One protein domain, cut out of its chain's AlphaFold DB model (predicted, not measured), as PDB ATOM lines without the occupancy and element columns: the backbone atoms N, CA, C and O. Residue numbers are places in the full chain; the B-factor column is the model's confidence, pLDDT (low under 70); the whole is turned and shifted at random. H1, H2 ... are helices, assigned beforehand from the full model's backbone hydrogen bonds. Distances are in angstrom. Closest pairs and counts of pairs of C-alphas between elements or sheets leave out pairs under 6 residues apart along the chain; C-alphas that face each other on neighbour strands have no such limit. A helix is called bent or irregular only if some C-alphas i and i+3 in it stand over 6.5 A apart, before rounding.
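This is residues 125 to 229 of the 229 residues of an uncharacterized protein of Blattella germanica (UniProt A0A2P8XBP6). Five helices form a compact, uneven cluster, with H4 nearest the middle: H2 and H5 lie on different sides of H4, and H3 packs on both H1 and H5. H4 folds back into H5 as a helical hairpin, and the long loop of residues 137 to 153 swings out at one end. The printed part has 105 residues with five named helices, H1 to H5, and no named strand; its class is all helix. The radius of gyration of the C-alphas is 13.3 A, and the spans are 37 by 32 by 24 A.

H1, residues 125 to 136, begins at C-alpha 125 (181.633, 217.491, 198.878) and is 18.3 A long; it is only just irregular, with C-alphas 125 and 128 6.9 A apart. H2, residues 154 to 173, is the longest at 28.9 A. H3 is residues 177 to 188, 15.3 A, and H4 is residues 196 to 212, 25.7 A. H5, residues 214 to 228, is 22.0 A long and ends at C-alpha 228 (194.189, 188.266, 195.207); it is irregular, with C-alphas 215 and 218 7.1 A apart.

The helix packing is part aligned, part crossed. H1, with residues 131 to 134 alone, only just touches H2, with 3 pairs of C-alphas within 8 A; the closest are Leu 134 and Val 163, 6.5 A, in a helical hairpin. H1 touches H3 at a steep tilt of 48 degrees, closest at the C-alphas of Glu 132 and Ser 184, 5.6 A. H2 and H3 touch only at the corner, and only just, with 3 pairs; the closest C-alphas are Leu 171 and Ser 177, 5.6 A. H4 and H5 touch at a shallow tilt of 22 degrees, opposite ways, closest at the C-alphas of Thr 210 and Arg 217, 4.9 A. H1 and H5 are apart. Every O i to N i+4 pair is within hydrogen-bond range in H2 and H3, against 7 of 8 in H1, 10 of 13 in H4 and 9 of 11 in H5.

The two farthest C-alphas, those of Tyr 125 and Asp 149, are 39.9 A apart. The printed part has no cut, and the link from H1 to H2 is long. pLDDT is under 70 at residues 141 to 145, 149 to 150 and 229.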
ATOM      1  N   TYR A 125     181.598 218.453 197.777       90.25
ATOM      2  CA  TYR A 125     181.633 217.491 198.878       90.25
ATOM      3  C   TYR A 125     180.835 216.210 198.580       90.25
ATOM      4  O   TYR A 125     181.134 215.173 199.172       90.25
ATOM      5  N   TYR A 126     179.893 216.237 197.630       92.44
ATOM      6  CA  TYR A 126     179.201 215.032 197.162       92.44
ATOM      7  C   TYR A 126     180.039 214.169 196.217       92.44
ATOM      8  O   TYR A 126     179.654 213.029 195.967       92.44
ATOM      9  N   THR A 127     181.187 214.648 195.711       92.00
ATOM     10  CA  THR A 127     181.990 213.929 194.696       92.00
ATOM     11  C   THR A 127     182.283 212.497 195.123       92.00
ATOM     12  O   THR A 127     182.084 211.560 194.356       92.00
ATOM     13  N   LYS A 128     182.694 212.312 196.382       92.88
ATOM     14  CA  LYS A 128     182.963 210.985 196.935       92.88
ATOM     15  C   LYS A 128     181.717 210.100 196.922       92.88
ATOM     16  O   LYS A 128     181.790 208.976 196.440       92.88
ATOM     17  N   THR A 129     180.588 210.612 197.409       93.06
ATOM     18  CA  THR A 129     179.316 209.878 197.461       93.06
ATOM     19  C   THR A 129     178.839 209.487 196.068       93.06
ATOM     20  O   THR A 129     178.490 208.330 195.858       93.06
ATOM     21  N   VAL A 130     178.887 210.407 195.100       94.31
ATOM     22  CA  VAL A 130     178.490 210.148 193.708       94.31
ATOM     23  C   VAL A 130     179.376 209.072 193.083       94.31
ATOM     24  O   VAL A 130     178.855 208.105 192.536       94.31
ATOM     25  N   LEU A 131     180.704 209.188 193.204       94.19
ATOM     26  CA  LEU A 131     181.636 208.197 192.657       94.19
ATOM     27  C   LEU A 131     181.448 206.817 193.298       94.19
ATOM     28  O   LEU A 131     181.423 205.816 192.587       94.19
ATOM     29  N   GLU A 132     181.280 206.746 194.621       93.94
ATOM     30  CA  GLU A 132     180.981 205.486 195.312       93.94
ATOM     31  C   GLU A 132     179.651 204.880 194.829       93.94
ATOM     32  O   GLU A 132     179.572 203.669 194.621       93.94
ATOM     33  N   ASN A 133     178.626 205.704 194.587       93.00
ATOM     34  CA  ASN A 133     177.340 205.252 194.051       93.00
ATOM     35  C   ASN A 133     177.479 204.681 192.631       93.00
ATOM     36  O   ASN A 133     176.976 203.593 192.355       93.00
ATOM     37  N   LEU A 134     178.215 205.366 191.746       93.12
ATOM     38  CA  LEU A 134     178.499 204.884 190.389       93.12
ATOM     39  C   LEU A 134     179.278 203.564 190.412       93.12
ATOM     40  O   LEU A 134     178.910 202.621 189.720       93.12
ATOM     41  N   LEU A 135     180.310 203.460 191.252       92.75
ATOM     42  CA  LEU A 135     181.092 202.231 191.394       92.75
ATOM     43  C   LEU A 135     180.270 201.073 191.960       92.75
ATOM     44  O   LEU A 135     180.473 199.929 191.563       92.75
ATOM     45  N   ASN A 136     179.340 201.336 192.879       91.12
ATOM     46  CA  ASN A 136     178.458 200.294 193.399       91.12
ATOM     47  C   ASN A 136     177.536 199.720 192.317       91.12
ATOM     48  O   ASN A 136     177.154 198.561 192.427       91.12
ATOM     49  N   ARG A 137     177.244 200.472 191.249       89.81
ATOM     50  CA  ARG A 137     176.477 199.980 190.091       89.81
ATOM     51  C   ARG A 137     177.276 199.061 189.171       89.81
ATOM     52  O   ARG A 137     176.680 198.422 188.319       89.81
ATOM     53  N   PHE A 138     178.596 198.973 189.330       89.50
ATOM     54  CA  PHE A 138     179.416 197.984 188.619       89.50
ATOM     55  C   PHE A 138     179.339 196.581 189.222       89.50
ATOM     56  O   PHE A 138     179.877 195.638 188.645       89.50
ATOM     57  N   LYS A 139     178.701 196.443 190.384       86.06
ATOM     58  CA  LYS A 139     178.408 195.152 191.002       86.06
ATOM     59  C   LYS A 139     177.170 194.563 190.338       86.06
ATOM     60  O   LYS A 139     176.232 195.298 190.042       86.06
ATOM     61  N   SER A 140     177.187 193.253 190.128       70.19
ATOM     62  CA  SER A 140     176.003 192.506 189.701       70.19
ATOM     63  C   SER A 140     174.849 192.719 190.685       70.19
ATOM     64  O   SER A 140     175.070 192.754 191.902       70.19
ATOM     65  N   GLY A 141     173.628 192.872 190.176       63.50
ATOM     66  CA  GLY A 141     172.435 192.843 191.021       63.50
ATOM     67  C   GLY A 141     172.228 191.444 191.612       63.50
ATOM     68  O   GLY A 141     172.465 190.447 190.943       63.50
ATOM     69  N   GLU A 142     171.717 191.337 192.845       52.81
ATOM     70  CA  GLU A 142     171.538 190.049 193.555       52.81
ATOM     71  C   GLU A 142     170.672 189.006 192.802       52.81
ATOM     72  O   GLU A 142     170.660 187.836 193.171       52.81
ATOM     73  N   ASN A 143     169.969 189.414 191.738       54.00
ATOM     74  CA  ASN A 143     169.086 188.579 190.918       54.00
ATOM     75  C   ASN A 143     169.556 188.411 189.458       54.00
ATOM     76  O   ASN A 143     168.805 187.876 188.634       54.00
ATOM     77  N   GLU A 144     170.740 188.912 189.102       62.00
ATOM     78  CA  GLU A 144     171.280 188.777 187.748       62.00
ATOM     79  C   GLU A 144     171.877 187.377 187.545       62.00
ATOM     80  O   GLU A 144     172.409 186.750 188.462       62.00
ATOM     81  N   LYS A 145     171.704 186.834 186.334       65.88
ATOM     82  CA  LYS A 145     172.261 185.524 185.989       65.88
ATOM     83  C   LYS A 145     173.770 185.662 185.849       65.88
ATOM     84  O   LYS A 145     174.239 186.650 185.291       65.88
ATOM     85  N   GLU A 146     174.498 184.641 186.287       71.06
ATOM     86  CA  GLU A 146     175.934 184.549 186.037       71.06
ATOM     87  C   GLU A 146     176.227 184.736 184.543       71.06
ATOM     88  O   GLU A 146     175.472 184.272 183.677       71.06
ATOM     89  N   TRP A 147     177.311 185.447 184.247       78.25
ATOM     90  CA  TRP A 147     177.740 185.685 182.879       78.25
ATOM     91  C   TRP A 147     178.056 184.367 182.181       78.25
ATOM     92  O   TRP A 147     178.798 183.526 182.686       78.25
ATOM     93  N   THR A 148     177.518 184.196 180.979       71.94
ATOM     94  CA  THR A 148     177.907 183.088 180.108       71.94
ATOM     95  C   THR A 148     179.231 183.447 179.447       71.94
ATOM     96  O   THR A 148     179.319 184.489 178.799       71.94
ATOM     97  N   ASP A 149     180.252 182.610 179.629       69.94
ATOM     98  CA  ASP A 149     181.612 182.812 179.101       69.94
ATOM     99  C   ASP A 149     182.285 184.128 179.544       69.94
ATOM    100  O   ASP A 149     183.157 184.658 178.855       69.94
ATOM    101  N   GLY A 150     181.878 184.676 180.695       69.81
ATOM    102  CA  GLY A 150     182.396 185.944 181.222       69.81
ATOM    103  C   GLY A 150     181.974 187.181 180.422       69.81
ATOM    104  O   GLY A 150     182.637 188.220 180.471       69.81
ATOM    105  N   ILE A 151     180.883 187.071 179.658       75.88
ATOM    106  CA  ILE A 151     180.320 188.164 178.864       75.88
ATOM    107  C   ILE A 151     179.034 188.677 179.536       75.88
ATOM    108  O   ILE A 151     178.118 187.880 179.773       75.88
ATOM    109  N   PRO A 152     178.923 189.995 179.803       80.62
ATOM    110  CA  PRO A 152     177.700 190.586 180.331       80.62
ATOM    111  C   PRO A 152     176.518 190.440 179.377       80.62
ATOM    112  O   PRO A 152     176.657 190.431 178.151       80.62
ATOM    113  N   SER A 153     175.313 190.396 179.943       83.06
ATOM    114  CA  SER A 153     174.092 190.476 179.146       83.06
ATOM    115  C   SER A 153     174.036 191.811 178.401       83.06
ATOM    116  O   SER A 153     174.426 192.847 178.934       83.06
ATOM    117  N   LYS A 154     173.442 191.841 177.200       83.50
ATOM    118  CA  LYS A 154     173.309 193.078 176.406       83.50
ATOM    119  C   LYS A 154     172.660 194.231 177.191       83.50
ATOM    120  O   LYS A 154     172.964 195.392 176.945       83.50
ATOM    121  N   LYS A 155     171.756 193.924 178.129       83.50
ATOM    122  CA  LYS A 155     171.130 194.935 178.999       83.50
ATOM    123  C   LYS A 155     172.104 195.501 180.037       83.50
ATOM    124  O   LYS A 155     172.110 196.708 180.251       83.50
ATOM    125  N   GLU A 156     172.908 194.641 180.655       84.75
ATOM    126  CA  GLU A 156     173.934 195.028 181.632       84.75
ATOM    127  C   GLU A 156     175.033 195.836 180.949       84.75
ATOM    128  O   GLU A 156     175.432 196.882 181.446       84.75
ATOM    129  N   GLU A 157     175.458 195.413 179.758       87.12
ATOM    130  CA  GLU A 157     176.474 196.114 178.978       87.12
ATOM    131  C   GLU A 157     176.054 197.556 178.655       87.12
ATOM    132  O   GLU A 157     176.846 198.484 178.827       87.12
ATOM    133  N   VAL A 158     174.798 197.765 178.245       89.44
ATOM    134  CA  VAL A 158     174.243 199.110 178.017       89.44
ATOM    135  C   VAL A 158     174.253 199.931 179.308       89.44
ATOM    136  O   VAL A 158     174.733 201.063 179.305       89.44
ATOM    137  N   ALA A 159     173.808 199.356 180.427       89.94
ATOM    138  CA  ALA A 159     173.802 200.055 181.708       89.94
ATOM    139  C   ALA A 159     175.218 200.429 182.180       89.94
ATOM    140  O   ALA A 159     175.453 201.566 182.596       89.94
ATOM    141  N   TYR A 160     176.191 199.521 182.061       92.00
ATOM    142  CA  TYR A 160     177.589 199.810 182.382       92.00
ATOM    143  C   TYR A 160     178.174 200.875 181.459       92.00
ATOM    144  O   TYR A 160     178.898 201.750 181.934       92.00
ATOM    145  N   ASN A 161     177.844 200.854 180.165       92.50
ATOM    146  CA  ASN A 161     178.253 201.902 179.230       92.50
ATOM    147  C   ASN A 161     177.745 203.276 179.675       92.50
ATOM    148  O   ASN A 161     178.547 204.203 179.752       92.50
ATOM    149  N   HIS A 162     176.471 203.393 180.056       93.75
ATOM    150  CA  HIS A 162     175.917 204.644 180.581       93.75
ATOM    151  C   HIS A 162     176.646 205.120 181.845       93.75
ATOM    152  O   HIS A 162     176.984 206.297 181.966       93.75
ATOM    153  N   VAL A 163     176.960 204.213 182.775       94.19
ATOM    154  CA  VAL A 163     177.735 204.562 183.978       94.19
ATOM    155  C   VAL A 163     179.157 205.014 183.616       94.19
ATOM    156  O   VAL A 163     179.656 205.982 184.192       94.19
ATOM    157  N   HIS A 164     179.807 204.363 182.650       94.94
ATOM    158  CA  HIS A 164     181.138 204.746 182.176       94.94
ATOM    159  C   HIS A 164     181.157 206.098 181.455       94.94
ATOM    160  O   HIS A 164     182.092 206.870 181.672       94.94
ATOM    161  N   GLU A 165     180.149 206.398 180.636       93.75
ATOM    162  CA  GLU A 165     179.965 207.700 179.976       93.75
ATOM    163  C   GLU A 165     179.905 208.825 181.018       93.75
ATOM    164  O   GLU A 165     180.712 209.762 180.982       93.75
ATOM    165  N   VAL A 166     179.036 208.663 182.023       93.94
ATOM    166  CA  VAL A 166     178.903 209.604 183.140       93.94
ATOM    167  C   VAL A 166     180.227 209.745 183.888       93.94
ATOM    168  O   VAL A 166     180.723 210.858 184.071       93.94
ATOM    169  N   LEU A 167     180.846 208.628 184.280       94.38
ATOM    170  CA  LEU A 167     182.101 208.640 185.030       94.38
ATOM    171  C   LEU A 167     183.222 209.348 184.253       94.38
ATOM    172  O   LEU A 167     183.971 210.131 184.835       94.38
ATOM    173  N   LYS A 168     183.324 209.127 182.940       93.75
ATOM    174  CA  LYS A 168     184.316 209.780 182.075       93.75
ATOM    175  C   LYS A 168     184.147 211.299 182.060       93.75
ATOM    176  O   LYS A 168     185.142 212.024 182.098       93.75
ATOM    177  N   ILE A 169     182.910 211.783 182.024       93.19
ATOM    178  CA  ILE A 169     182.618 213.221 182.025       93.19
ATOM    179  C   ILE A 169     182.910 213.829 183.394       93.19
ATOM    180  O   ILE A 169     183.595 214.850 183.460       93.19
ATOM    181  N   LEU A 170     182.509 213.169 184.481       92.69
ATOM    182  CA  LEU A 170     182.836 213.627 185.833       92.69
ATOM    183  C   LEU A 170     184.352 213.708 186.062       92.69
ATOM    184  O   LEU A 170     184.836 214.708 186.591       92.69
ATOM    185  N   LEU A 171     185.107 212.706 185.598       90.81
ATOM    186  CA  LEU A 171     186.571 212.692 185.703       90.81
ATOM    187  C   LEU A 171     187.245 213.805 184.898       90.81
ATOM    188  O   LEU A 171     188.331 214.258 185.254       90.81
ATOM    189  N   ARG A 172     186.611 214.249 183.811       90.56
ATOM    190  CA  ARG A 172     187.106 215.351 182.984       90.56
ATOM    191  C   ARG A 172     186.794 216.716 183.593       90.56
ATOM    192  O   ARG A 172     187.621 217.617 183.495       90.56
ATOM    193  N   VAL A 173     185.600 216.882 184.156       89.75
ATOM    194  CA  VAL A 173     185.126 218.176 184.669       89.75
ATOM    195  C   VAL A 173     185.697 218.474 186.057       89.75
ATOM    196  O   VAL A 173     185.974 219.631 186.361       89.75
ATOM    197  N   ILE A 174     185.912 217.452 186.891       88.25
ATOM    198  CA  ILE A 174     186.278 217.622 188.302       88.25
ATOM    199  C   ILE A 174     187.753 217.247 188.509       88.25
ATOM    200  O   ILE A 174     188.072 216.059 188.516       88.25
ATOM    201  N   PRO A 175     188.663 218.202 188.775       80.94
ATOM    202  CA  PRO A 175     190.104 217.926 188.838       80.94
ATOM    203  C   PRO A 175     190.514 216.884 189.896       80.94
ATOM    204  O   PRO A 175     191.344 216.021 189.630       80.94
ATOM    205  N   MET A 176     189.897 216.926 191.082       85.06
ATOM    206  CA  MET A 176     190.233 216.052 192.226       85.06
ATOM    207  C   MET A 176     189.526 214.689 192.195       85.06
ATOM    208  O   MET A 176     189.736 213.849 193.069       85.06
ATOM    209  N   SER A 177     188.655 214.456 191.212       86.81
ATOM    210  CA  SER A 177     187.845 213.234 191.145       86.81
ATOM    211  C   SER A 177     188.688 211.974 190.955       86.81
ATOM    212  O   SER A 177     188.284 210.908 191.401       86.81
ATOM    213  N   CYS A 178     189.869 212.092 190.351       87.56
ATOM    214  CA  CYS A 178     190.770 210.981 190.066       87.56
ATOM    215  C   CYS A 178     191.297 210.311 191.339       87.56
ATOM    216  O   CYS A 178     191.210 209.093 191.479       87.56
ATOM    217  N   ASP A 179     191.802 211.109 192.281       89.56
ATOM    218  CA  ASP A 179     192.341 210.601 193.545       89.56
ATOM    219  C   ASP A 179     191.221 210.029 194.420       89.56
ATOM    220  O   ASP A 179     191.371 208.970 195.033       89.56
ATOM    221  N   ILE A 180     190.063 210.699 194.423       91.62
ATOM    222  CA  ILE A 180     188.867 210.226 195.126       91.62
ATOM    223  C   ILE A 180     188.394 208.901 194.518       91.62
ATOM    224  O   ILE A 180     188.091 207.972 195.262       91.62
ATOM    225  N   LEU A 181     188.383 208.774 193.187       91.94
ATOM    226  CA  LEU A 181     187.985 207.556 192.486       91.94
ATOM    227  C   LEU A 181     188.839 206.364 192.913       91.94
ATOM    228  O   LEU A 181     188.286 205.312 193.208       91.94
ATOM    229  N   VAL A 182     190.163 206.516 192.991       90.31
ATOM    230  CA  VAL A 182     191.062 205.424 193.405       90.31
ATOM    231  C   VAL A 182     190.745 204.953 194.824       90.31
ATOM    232  O   VAL A 182     190.641 203.750 195.076       90.31
ATOM    233  N   GLN A 183     190.535 205.892 195.749       91.06
ATOM    234  CA  GLN A 183     190.145 205.564 197.122       91.06
ATOM    235  C   GLN A 183     188.772 204.879 197.168       91.06
ATOM    236  O   GLN A 183     188.588 203.896 197.892       91.06
ATOM    237  N   SER A 184     187.821 205.359 196.366       92.31
ATOM    238  CA  SER A 184     186.480 204.788 196.268       92.31
ATOM    239  C   SER A 184     186.481 203.400 195.625       92.31
ATOM    240  O   SER A 184     185.742 202.540 196.096       92.31
ATOM    241  N   ILE A 185     187.342 203.124 194.636       90.81
ATOM    242  CA  ILE A 185     187.513 201.780 194.054       90.81
ATOM    243  C   ILE A 185     187.922 200.794 195.147       90.81
ATOM    244  O   ILE A 185     187.326 199.726 195.287       90.81
ATOM    245  N   SER A 186     188.892 201.181 195.980       87.25
ATOM    246  CA  SER A 186     189.339 200.320 197.073       87.25
ATOM    247  C   SER A 186     188.242 200.036 198.094       87.25
ATOM    248  O   SER A 186     188.178 198.929 198.627       87.25
ATOM    249  N   LYS A 187     187.411 201.033 198.399       89.50
ATOM    250  CA  LYS A 187     186.336 200.923 199.390       89.50
ATOM    251  C   LYS A 187     185.137 200.134 198.859       89.50
ATOM    252  O   LYS A 187     184.521 199.380 199.607       89.50
ATOM    253  N   CYS A 188     184.796 200.327 197.589       88.75
ATOM    254  CA  CYS A 188     183.650 199.692 196.953       88.75
ATOM    255  C   CYS A 188     183.943 198.265 196.486       88.75
ATOM    256  O   CYS A 188     182.993 197.577 196.122       88.75
ATOM    257  N   PHE A 189     185.193 197.798 196.504       86.19
ATOM    258  CA  PHE A 189     185.523 196.444 196.072       86.19
ATOM    259  C   PHE A 189     184.703 195.381 196.841       86.19
ATOM    260  O   PHE A 189     184.633 195.448 198.075       86.19
ATOM    261  N   PRO A 190     184.083 194.398 196.157       84.75
ATOM    262  CA  PRO A 190     183.278 193.370 196.811       84.75
ATOM    263  C   PRO A 190     184.047 192.592 197.893       84.75
ATOM    264  O   PRO A 190     185.259 192.351 197.815       84.75
ATOM    265  N   PHE A 191     183.340 192.187 198.946       82.38
ATOM    266  CA  PHE A 191     183.933 191.360 199.997       82.38
ATOM    267  C   PHE A 191     184.229 189.949 199.466       82.38
ATOM    268  O   PHE A 191     183.501 189.443 198.618       82.38
ATOM    269  N   HIS A 192     185.267 189.279 199.978       73.88
ATOM    270  CA  HIS A 192     185.664 187.950 199.483       73.88
ATOM    271  C   HIS A 192     184.567 186.882 199.617       73.88
ATOM    272  O   HIS A 192     184.557 185.933 198.848       73.88
ATOM    273  N   GLY A 193     183.642 187.047 200.569       73.75
ATOM    274  CA  GLY A 193     182.487 186.162 200.759       73.75
ATOM    275  C   GLY A 193     181.267 186.469 199.879       73.75
ATOM    276  O   GLY A 193     180.244 185.808 200.035       73.75
ATOM    277  N   ARG A 194     181.329 187.483 199.006       81.44
ATOM    278  CA  ARG A 194     180.291 187.761 197.996       81.44
ATOM    279  C   ARG A 194     180.422 186.791 196.810       81.44
ATOM    280  O   ARG A 194     181.504 186.230 196.626       81.44
ATOM    281  N   PRO A 195     179.352 186.572 196.020       81.38
ATOM    282  CA  PRO A 195     179.405 185.664 194.878       81.38
ATOM    283  C   PRO A 195     180.515 186.063 193.900       81.38
ATOM    284  O   PRO A 195     180.778 187.250 193.693       81.38
ATOM    285  N   ALA A 196     181.150 185.063 193.282       82.75
ATOM    286  CA  ALA A 196     182.236 185.273 192.324       82.75
ATOM    287  C   ALA A 196     181.810 186.193 191.168       82.75
ATOM    288  O   ALA A 196     182.585 187.046 190.744       82.75
ATOM    289  N   HIS A 197     180.546 186.091 190.748       83.44
ATOM    290  CA  HIS A 197     179.951 186.946 189.725       83.44
ATOM    291  C   HIS A 197     180.009 188.443 190.072       83.44
ATOM    292  O   HIS A 197     180.365 189.258 189.230       83.44
ATOM    293  N   GLU A 198     179.771 188.828 191.331       84.25
ATOM    294  CA  GLU A 198     179.860 190.237 191.745       84.25
ATOM    295  C   GLU A 198     181.298 190.771 191.636       84.25
ATOM    296  O   GLU A 198     181.513 191.931 191.269       84.25
ATOM    297  N   GLN A 199     182.292 189.923 191.923       86.06
ATOM    298  CA  GLN A 199     183.707 190.262 191.760       86.06
ATOM    299  C   GLN A 199     184.083 190.394 190.286       86.06
ATOM    300  O   GLN A 199     184.774 191.345 189.922       86.06
ATOM    301  N   GLU A 200     183.608 189.475 189.448       87.56
ATOM    302  CA  GLU A 200     183.839 189.486 188.005       87.56
ATOM    303  C   GLU A 200     183.287 190.763 187.359       87.56
ATOM    304  O   GLU A 200     184.045 191.486 186.706       87.56
ATOM    305  N   CYS A 201     182.020 191.104 187.628       88.62
ATOM    306  CA  CYS A 201     181.395 192.331 187.129       88.62
ATOM    307  C   CYS A 201     182.172 193.576 187.557       88.62
ATOM    308  O   CYS A 201     182.457 194.466 186.746       88.62
ATOM    309  N   TYR A 202     182.564 193.627 188.832       90.56
ATOM    310  CA  TYR A 202     183.309 194.762 189.354       90.56
ATOM    311  C   TYR A 202     184.675 194.894 188.673       90.56
ATOM    312  O   TYR A 202     185.036 195.989 188.239       90.56
ATOM    313  N   ILE A 203     185.416 193.790 188.527       90.88
ATOM    314  CA  ILE A 203     186.741 193.764 187.889       90.88
ATOM    315  C   ILE A 203     186.657 194.158 186.416       90.88
ATOM    316  O   ILE A 203     187.439 194.997 185.964       90.88
ATOM    317  N   HIS A 204     185.703 193.595 185.677       91.38
ATOM    318  CA  HIS A 204     185.478 193.924 184.273       91.38
ATOM    319  C   HIS A 204     185.308 195.437 184.079       91.38
ATOM    320  O   HIS A 204     186.000 196.060 183.268       91.38
ATOM    321  N   ASN A 205     184.438 196.047 184.886       92.38
ATOM    322  CA  ASN A 205     184.147 197.469 184.789       92.38
ATOM    323  C   ASN A 205     185.326 198.343 185.252       92.38
ATOM    324  O   ASN A 205     185.681 199.294 184.556       92.38
ATOM    325  N   ILE A 206     186.025 198.028 186.353       93.25
ATOM    326  CA  ILE A 206     187.209 198.824 186.750       93.25
ATOM    327  C   ILE A 206     188.361 198.706 185.743       93.25
ATOM    328  O   ILE A 206     189.083 199.680 185.525       93.25
ATOM    329  N   LEU A 207     188.526 197.557 185.079       92.19
ATOM    330  CA  LEU A 207     189.509 197.406 184.005       92.19
ATOM    331  C   LEU A 207     189.154 198.290 182.810       92.19
ATOM    332  O   LEU A 207     190.042 198.926 182.238       92.19
ATOM    333  N   LYS A 208     187.868 198.423 182.480       93.38
ATOM    334  CA  LYS A 208     187.400 199.342 181.438       93.38
ATOM    335  C   LYS A 208     187.721 200.808 181.746       93.38
ATOM    336  O   LYS A 208     188.039 201.553 180.820       93.38
ATOM    337  N   ILE A 209     187.770 201.208 183.023       93.06
ATOM    338  CA  ILE A 209     188.243 202.549 183.430       93.06
ATOM    339  C   ILE A 209     189.660 202.817 182.914       93.06
ATOM    340  O   ILE A 209     189.954 203.911 182.434       93.06
ATOM    341  N   THR A 210     190.534 201.808 182.942       92.00
ATOM    342  CA  THR A 210     191.931 201.955 182.500       92.00
ATOM    343  C   THR A 210     192.073 202.261 181.007       92.00
ATOM    344  O   THR A 210     193.117 202.763 180.593       92.00
ATOM    345  N   VAL A 211     191.036 201.988 180.203       91.88
ATOM    346  CA  VAL A 211     191.032 202.240 178.754       91.88
ATOM    347  C   VAL A 211     190.903 203.729 178.460       91.88
ATOM    348  O   VAL A 211     191.661 204.262 177.655       91.88
ATOM    349  N   TYR A 212     189.960 204.412 179.113       91.38
ATOM    350  CA  TYR A 212     189.782 205.851 178.915       91.38
ATOM    351  C   TYR A 212     190.637 206.695 179.862       91.38
ATOM    352  O   TYR A 212     190.891 207.851 179.545       91.38
ATOM    353  N   GLN A 213     191.120 206.112 180.964       91.25
ATOM    354  CA  GLN A 213     191.867 206.795 182.015       91.25
ATOM    355  C   GLN A 213     193.222 206.104 182.295       91.25
ATOM    356  O   GLN A 213     193.431 205.497 183.350       91.25
ATOM    357  N   PRO A 214     194.179 206.176 181.347       89.25
ATOM    358  CA  PRO A 214     195.381 205.337 181.353       89.25
ATOM    359  C   PRO A 214     196.335 205.608 182.524       89.25
ATOM    360  O   PRO A 214     197.046 204.699 182.948       89.25
ATOM    361  N   TYR A 215     196.338 206.815 183.097       88.62
ATOM    362  CA  TYR A 215     197.196 207.144 184.244       88.62
ATOM    363  C   TYR A 215     196.805 206.381 185.524       88.62
ATOM    364  O   TYR A 215     197.652 206.158 186.385       88.62
ATOM    365  N   LEU A 216     195.551 205.919 185.636       88.88
ATOM    366  CA  LEU A 216     195.089 205.102 186.764       88.88
ATOM    367  C   LEU A 216     195.440 203.620 186.615       88.88
ATOM    368  O   LEU A 216     195.305 202.858 187.572       88.88
ATOM    369  N   ARG A 217     195.905 203.191 185.435       90.75
ATOM    370  CA  ARG A 217     196.107 201.776 185.104       90.75
ATOM    371  C   ARG A 217     197.015 201.061 186.097       90.75
ATOM    372  O   ARG A 217     196.662 199.981 186.559       90.75
ATOM    373  N   TYR A 218     198.156 201.658 186.442       90.69
ATOM    374  CA  TYR A 218     199.081 201.062 187.408       90.69
ATOM    375  C   TYR A 218     198.416 200.870 188.775       90.69
ATOM    376  O   TYR A 218     198.477 199.783 189.337       90.69
ATOM    377  N   GLN A 219     197.734 201.901 189.283       89.44
ATOM    378  CA  GLN A 219     197.107 201.865 190.603       89.44
ATOM    379  C   GLN A 219     195.956 200.851 190.661       89.44
ATOM    380  O   GLN A 219     195.872 200.084 191.619       89.44
ATOM    381  N   ILE A 220     195.116 200.796 189.621       89.75
ATOM    382  CA  ILE A 220     194.004 199.839 189.523       89.75
ATOM    383  C   ILE A 220     194.534 198.402 189.447       89.75
ATOM    384  O   ILE A 220     194.088 197.549 190.211       89.75
ATOM    385  N   LEU A 221     195.518 198.125 188.582       89.44
ATOM    386  CA  LEU A 221     196.103 196.784 188.466       89.44
ATOM    387  C   LEU A 221     196.816 196.357 189.750       89.44
ATOM    388  O   LEU A 221     196.641 195.229 190.201       89.44
ATOM    389  N   PHE A 222     197.577 197.262 190.368       89.56
ATOM    390  CA  PHE A 222     198.221 197.004 191.652       89.56
ATOM    391  C   PHE A 222     197.192 196.674 192.739       89.56
ATOM    392  O   PHE A 222     197.393 195.734 193.509       89.56
ATOM    393  N   PHE A 223     196.074 197.403 192.782       86.25
ATOM    394  CA  PHE A 223     194.996 197.146 193.730       86.25
ATOM    395  C   PHE A 223     194.352 195.768 193.524       86.25
ATOM    396  O   PHE A 223     194.176 195.034 194.496       86.25
ATOM    397  N   ILE A 224     194.058 195.396 192.273       86.38
ATOM    398  CA  ILE A 224     193.520 194.070 191.936       86.38
ATOM    399  C   ILE A 224     194.499 192.984 192.393       86.38
ATOM    400  O   ILE A 224     194.112 192.085 193.131       86.38
ATOM    401  N   LEU A 225     195.780 193.092 192.031       86.62
ATOM    402  CA  LEU A 225     196.790 192.096 192.404       86.62
ATOM    403  C   LEU A 225     196.936 191.967 193.923       86.62
ATOM    404  O   LEU A 225     196.882 190.861 194.444       86.62
ATOM    405  N   LYS A 226     197.036 193.087 194.649       86.12
ATOM    406  CA  LYS A 226     197.138 193.101 196.118       86.12
ATOM    407  C   LYS A 226     195.953 192.416 196.813       86.12
ATOM    408  O   LYS A 226     196.076 192.004 197.958       86.12
ATOM    409  N   ARG A 227     194.790 192.359 196.166       78.19
ATOM    410  CA  ARG A 227     193.577 191.763 196.731       78.19
ATOM    411  C   ARG A 227     193.519 190.243 196.554       78.19
ATOM    412  O   ARG A 227     192.826 189.600 197.335       78.19
ATOM    413  N   TYR A 228     194.195 189.699 195.542       72.56
ATOM    414  CA  TYR A 228     194.189 188.266 195.207       72.56
ATOM    415  C   TYR A 228     195.480 187.526 195.588       72.56
ATOM    416  O   TYR A 228     195.527 186.303 195.461       72.56
ATOM    417  N   VAL A 229     196.502 188.255 196.041       64.56
ATOM    418  CA  VAL A 229     197.728 187.726 196.663       64.56
ATOM    419  C   VAL A 229     197.559 187.719 198.174       64.56
ATOM    420  O   VAL A 229     197.865 186.673 198.784       64.56
TER     421      VAL A 229